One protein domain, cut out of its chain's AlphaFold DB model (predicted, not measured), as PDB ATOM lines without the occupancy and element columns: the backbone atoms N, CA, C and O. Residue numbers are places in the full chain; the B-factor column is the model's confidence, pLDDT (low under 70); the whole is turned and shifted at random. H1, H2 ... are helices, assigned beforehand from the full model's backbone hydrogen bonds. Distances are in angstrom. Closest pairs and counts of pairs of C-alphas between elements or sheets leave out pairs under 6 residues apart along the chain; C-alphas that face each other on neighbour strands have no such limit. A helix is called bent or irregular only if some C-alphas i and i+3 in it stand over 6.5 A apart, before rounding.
ATOM      1  N   SER A   7      77.347 120.491 138.087       55.34
ATOM      2  CA  SER A   7      78.293 121.613 138.229       55.34
ATOM      3  C   SER A   7      78.788 122.178 136.883       55.34
ATOM      4  O   SER A   7      78.818 123.398 136.690       55.34
ATOM      5  N   TRP A   8      79.098 121.320 135.902       55.31
ATOM      6  CA  TRP A   8      79.567 121.776 134.585       55.31
ATOM      7  C   TRP A   8      78.476 122.438 133.750       55.31
ATOM      8  O   TRP A   8      78.729 123.467 133.132       55.31
ATOM      9  N   SER A   9      77.253 121.900 133.776       61.56
ATOM     10  CA  SER A   9      76.124 122.490 133.046       61.56
ATOM     11  C   SER A   9      75.763 123.873 133.593       61.56
ATOM     12  O   SER A   9      75.463 124.780 132.819       61.56
ATOM     13  N   ALA A  10      75.831 124.054 134.916       62.72
ATOM     14  CA  ALA A  10      75.613 125.352 135.547       62.72
ATOM     15  C   ALA A  10      76.718 126.357 135.179       62.72
ATOM     16  O   ALA A  10      76.425 127.488 134.796       62.72
ATOM     17  N   SER A  11      77.985 125.931 135.221       61.81
ATOM     18  CA  SER A  11      79.133 126.787 134.885       61.81
ATOM     19  C   SER A  11      79.139 127.202 133.407       61.81
ATOM     20  O   SER A  11      79.386 128.364 133.095       61.81
ATOM     21  N   ALA A  12      78.802 126.286 132.493       64.94
ATOM     22  CA  ALA A  12      78.693 126.568 131.061       64.94
ATOM     23  C   ALA A  12      77.521 127.513 130.734       64.94
ATOM     24  O   ALA A  12      77.667 128.414 129.905       64.94
ATOM     25  N   GLY A  13      76.378 127.349 131.411       67.88
ATOM     26  CA  GLY A  13      75.235 128.256 131.283       67.88
ATOM     27  C   GLY A  13      75.558 129.672 131.769       67.88
ATOM     28  O   GLY A  13      75.261 130.643 131.077       67.88
ATOM     29  N   LEU A  14      76.246 129.792 132.908       63.97
ATOM     30  CA  LEU A  14      76.713 131.078 133.433       63.97
ATOM     31  C   LEU A  14      77.742 131.737 132.505       63.97
ATOM     32  O   LEU A  14      77.595 132.913 132.187       63.97
ATOM     33  N   ALA A  15      78.725 130.983 132.002       63.28
ATOM     34  CA  ALA A  15      79.709 131.489 131.045       63.28
ATOM     35  C   ALA A  15      79.042 131.995 129.753       63.28
ATOM     36  O   ALA A  15      79.345 133.094 129.296       63.28
ATOM     37  N   SER A  16      78.072 131.250 129.214       60.84
ATOM     38  CA  SER A  16      77.312 131.655 128.020       60.84
ATOM     39  C   SER A  16      76.520 132.945 128.260       60.84
ATOM     40  O   SER A  16      76.536 133.862 127.438       60.84
ATOM     41  N   HIS A  17      75.875 133.055 129.424       60.78
ATOM     42  CA  HIS A  17      75.103 134.237 129.798       60.78
ATOM     43  C   HIS A  17      75.990 135.467 130.076       60.78
ATOM     44  O   HIS A  17      75.552 136.605 129.886       60.78
ATOM     45  N   MET A  18      77.237 135.259 130.506       60.38
ATOM     46  CA  MET A  18      78.230 136.322 130.686       60.38
ATOM     47  C   MET A  18      78.829 136.784 129.353       60.38
ATOM     48  O   MET A  18      78.979 137.988 129.151       60.38
ATOM     49  N   VAL A  19      79.089 135.870 128.412       60.34
ATOM     50  CA  VAL A  19      79.545 136.213 127.050       60.34
ATOM     51  C   VAL A  19      78.529 137.115 126.345       60.34
ATOM     52  O   VAL A  19      78.924 138.103 125.739       60.34
ATOM     53  N   MET A  20      77.225 136.864 126.509       59.41
ATOM     54  CA  MET A  20      76.173 137.729 125.948       59.41
ATOM     55  C   MET A  20      76.084 139.122 126.592       59.41
ATOM     56  O   MET A  20      75.526 140.036 125.994       59.41
ATOM     57  N   ARG A  21      76.595 139.292 127.818       57.00
ATOM     58  CA  ARG A  21      76.569 140.569 128.556       57.00
ATOM     59  C   ARG A  21      77.853 141.372 128.428       57.00
ATOM     60  O   ARG A  21      77.871 142.542 128.801       57.00
ATOM     61  N   THR A  22      78.920 140.754 127.940       56.97
ATOM     62  CA  THR A  22      80.158 141.477 127.684       56.97
ATOM     63  C   THR A  22      79.939 142.228 126.376       56.97
ATOM     64  O   THR A  22      79.668 141.568 125.370       56.97
ATOM     65  N   PRO A  23      80.002 143.573 126.342       58.78
ATOM     66  CA  PRO A  23      80.043 144.257 125.060       58.78
ATOM     67  C   PRO A  23      81.201 143.641 124.282       58.78
ATOM     68  O   PRO A  23      82.286 143.453 124.842       58.78
ATOM     69  N   ALA A  24      80.939 143.236 123.039       63.66
ATOM     70  CA  ALA A  24      81.978 142.738 122.160       63.66
ATOM     71  C   ALA A  24      83.006 143.863 122.027       63.66
ATOM     72  O   ALA A  24      82.781 144.831 121.302       63.66
ATOM     73  N   LYS A  25      84.081 143.783 122.818       69.00
ATOM     74  CA  LYS A  25      85.184 144.731 122.732       69.00
ATOM     75  C   LYS A  25      85.679 144.682 121.300       69.00
ATOM     76  O   LYS A  25      85.860 143.591 120.749       69.00
ATOM     77  N   LEU A  26      85.849 145.853 120.700       74.00
ATOM     78  CA  LEU A  26      86.436 145.932 119.373       74.00
ATOM     79  C   LEU A  26      87.811 145.268 119.420       74.00
ATOM     80  O   LEU A  26      88.522 145.347 120.423       74.00
ATOM     81  N   LEU A  27      88.187 144.587 118.339       73.50
ATOM     82  CA  LEU A  27      89.478 143.908 118.268       73.50
ATOM     83  C   LEU A  27      90.624 144.914 118.518       73.50
ATOM     84  O   LEU A  27      91.606 144.580 119.172       73.50
ATOM     85  N   GLU A  28      90.444 146.174 118.102       77.06
ATOM     86  CA  GLU A  28      91.370 147.273 118.399       77.06
ATOM     87  C   GLU A  28      91.539 147.569 119.899       77.06
ATOM     88  O   GLU A  28      92.606 148.010 120.313       77.06
ATOM     89  N   GLU A  29      90.511 147.333 120.715       80.88
ATOM     90  CA  GLU A  29      90.526 147.561 122.167       80.88
ATOM     91  C   GLU A  29      91.210 146.407 122.917       80.88
ATOM     92  O   GLU A  29      91.729 146.582 124.020       80.88
ATOM     93  N   LEU A  30      91.216 145.211 122.320       82.69
ATOM     94  CA  LEU A  30      91.815 144.015 122.908       82.69
ATOM     95  C   LEU A  30      93.319 143.904 122.620       82.69
ATOM     96  O   LEU A  30      94.052 143.313 123.415       82.69
ATOM     97  N   PHE A  31      93.778 144.461 121.498       82.62
ATOM     98  CA  PHE A  31      95.164 144.352 121.052       82.62
ATOM     99  C   PHE A  31      95.887 145.704 121.068       82.62
ATOM    100  O   PHE A  31      95.309 146.722 120.687       82.62
ATOM    101  N   PRO A  32      97.182 145.732 121.435       88.56
ATOM    102  CA  PRO A  32      97.988 146.941 121.312       88.56
ATOM    103  C   PRO A  32      97.983 147.491 119.880       88.56
ATOM    104  O   PRO A  32      97.983 146.719 118.921       88.56
ATOM    105  N   ALA A  33      98.087 148.817 119.743       87.88
ATOM    106  CA  ALA A  33      98.047 149.517 118.452       87.88
ATOM    107  C   ALA A  33      99.052 148.980 117.416       87.88
ATOM    108  O   ALA A  33      98.759 148.927 116.225       87.88
ATOM    109  N   LEU A  34     100.214 148.498 117.869       90.25
ATOM    110  CA  LEU A  34     101.235 147.872 117.017       90.25
ATOM    111  C   LEU A  34     100.713 146.654 116.236       90.25
ATOM    112  O   LEU A  34     101.231 146.330 115.171       90.25
ATOM    113  N   TYR A  35      99.681 145.984 116.750       86.19
ATOM    114  CA  TYR A  35      99.077 144.812 116.125       86.19
ATOM    115  C   TYR A  35      97.870 145.146 115.252       86.19
ATOM    116  O   TYR A  35      97.337 144.251 114.597       86.19
ATOM    117  N   HIS A  36      97.453 146.415 115.189       87.12
ATOM    118  CA  HIS A  36      96.265 146.813 114.437       87.12
ATOM    119  C   HIS A  36      96.386 146.491 112.945       87.12
ATOM    120  O   HIS A  36      95.412 146.059 112.332       87.12
ATOM    121  N   GLN A  37      97.602 146.549 112.387       87.75
ATOM    122  CA  GLN A  37      97.834 146.166 110.990       87.75
ATOM    123  C   GLN A  37      97.515 144.692 110.698       87.75
ATOM    124  O   GLN A  37      97.258 144.341 109.552       87.75
ATOM    125  N   TYR A  38      97.510 143.827 111.716       84.31
ATOM    126  CA  TYR A  38      97.294 142.385 111.590       84.31
ATOM    127  C   TYR A  38      95.871 141.949 111.953       84.31
ATOM    128  O   TYR A  38      95.536 140.775 111.793       84.31
ATOM    129  N   LEU A  39      95.010 142.866 112.409       83.06
ATOM    130  CA  LEU A  39      93.642 142.538 112.834       83.06
ATOM    131  C   LEU A  39      92.803 141.933 111.704       83.06
ATOM    132  O   LEU A  39      91.968 141.065 111.953       83.06
ATOM    133  N   HIS A  40      93.083 142.309 110.455       78.38
ATOM    134  CA  HIS A  40      92.434 141.743 109.273       78.38
ATOM    135  C   HIS A  40      92.632 140.220 109.144       78.38
ATOM    136  O   HIS A  40      91.793 139.549 108.548       78.38
ATOM    137  N   MET A  41      93.697 139.651 109.725       80.12
ATOM    138  CA  MET A  41      93.957 138.206 109.690       80.12
ATOM    139  C   MET A  41      93.072 137.416 110.663       80.12
ATOM    140  O   MET A  41      92.866 136.219 110.475       80.12
ATOM    141  N   PHE A  42      92.549 138.066 111.706       75.94
ATOM    142  CA  PHE A  42      91.685 137.436 112.710       75.94
ATOM    143  C   PHE A  42      90.218 137.392 112.281       75.94
ATOM    144  O   PHE A  42      89.422 136.644 112.851       75.94
ATOM    145  N   GLN A  43      89.849 138.168 111.262       72.69
ATOM    146  CA  GLN A  43      88.541 138.062 110.642       72.69
ATOM    147  C   GLN A  43      88.555 136.871 109.683       72.69
ATOM    148  O   GLN A  43      89.293 136.847 108.698       72.69
ATOM    149  N   LYS A  44      87.726 135.860 109.966       69.69
ATOM    150  CA  LYS A  44      87.458 134.797 108.995       69.69
ATOM    151  C   LYS A  44      86.799 135.428 107.772       69.69
ATOM    152  O   LYS A  44      85.630 135.805 107.821       69.69
ATOM    153  N   SER A  45      87.550 135.568 106.686       66.38
ATOM    154  CA  SER A  45      86.994 136.019 105.414       66.38
ATOM    155  C   SER A  45      86.186 134.888 104.776       66.38
ATOM    156  O   SER A  45      86.495 133.709 104.957       66.38
ATOM    157  N   ALA A  46      85.169 135.231 103.983       61.56
ATOM    158  CA  ALA A  46      84.411 134.247 103.200       61.56
ATOM    159  C   ALA A  46      85.313 133.422 102.251       61.56
ATOM    160  O   ALA A  46      84.955 132.316 101.855       61.56
ATOM    161  N   LEU A  47      86.509 133.938 101.941       62.78
ATOM    162  CA  LEU A  47      87.555 133.269 101.164       62.78
ATOM    163  C   LEU A  47      88.232 132.111 101.908       62.78
ATOM    164  O   LEU A  47      88.817 131.252 101.259       62.78
ATOM    165  N   GLN A  48      88.143 132.046 103.242       68.38
ATOM    166  CA  GLN A  48      88.696 130.930 104.019       68.38
ATOM    167  C   GLN A  48      87.886 129.636 103.870       68.38
ATOM    168  O   GLN A  48      88.228 128.655 104.521       68.38
ATOM    169  N   GLY A  49      86.843 129.624 103.022       62.16
ATOM    170  CA  GLY A  49      86.148 128.410 102.604       62.16
ATOM    171  C   GLY A  49      85.771 127.555 103.802       62.16
ATOM    172  O   GLY A  49      86.299 126.459 103.975       62.16
TER     173      GLY A  49
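What this domain is: This is residues 7 to 49 of the 60 residues of an uncharacterized protein of Puccinia sorghi (UniProt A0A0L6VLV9). The printed part is an open, drawn-out chain: the free helix H1 makes one end of the long axis, an extended link leads away from it, and at the far end the short helix H2 and the helix H3 form a small head. Residues 7 to 26, with H1 among them, stick out from this head as one long arm, and residues 44 to 49 stick out as a tail after H3. The printed part has 43 residues, with three named helices in the order H1, H2, H3 and no named strand, and its class is all helix. It is extended, with a radius of gyration of the C-alphas of 15.1 A, and its outline is flat, with spans of 41 by 28 by 15 A.

How they stand to each other: H1, residues 7 to 19, touches no helix. It is apart from H2, residues 27 to 30, although the two follow each other along the chain. H1 is also apart from H3, residues 33 to 41. H2 and H3 only just touch, with 3 pairs of C-alphas within 8 A; their closest C-alphas are those of Glu 28 and His 36, 6.3 A apart, and their centres are 9.2 A apart. In H1 every O i to N i+4 pair is within hydrogen-bond range, while in H3 1 of 5 such pairs is, beside 4 of 6 O i to N i+3 pairs; H2, with 4 residues, is too short for an O i to N i+4 pair.

Where its parts are: H1 begins at C-alpha 7, at (78.293, 121.613, 138.229), and runs 18.4 A to C-alpha 19, at (79.545, 136.213, 127.050). H2 runs from Leu 27 to Leu 30, 5.2 A from first to last C-alpha. H3 runs from Ala 33 to Met 41, 14.9 A, and ends at C-alpha 41, at (93.957, 138.206, 109.690). H3 is irregular: C-alphas 37 and 40 are 7.2 A apart, against about 5 A in a regular helix.

The domain as a whole: The two C-alphas farthest apart are those of Ser 7 and Gln 37, at 41.6 A, and the first and last printed C-alphas, of Ser 7 and Gly 49, are 37.1 A apart. The printed part has no cut. The link from H1 to H2 is short, with 7 residues, and the link from H2 to H3 is tight, with 2 residues. Residues 7 to 26, of which 7 to 19 belong to H1, stand free, and so do residues 44 to 49. The mean pLDDT of the printed part is 70.4, and it is under 70 in 25 residues of this predicted model, namely residues 7 to 25 and 44 to 49. The mean pLDDT is 61 in H1, 79 in H2 and 85 in H3.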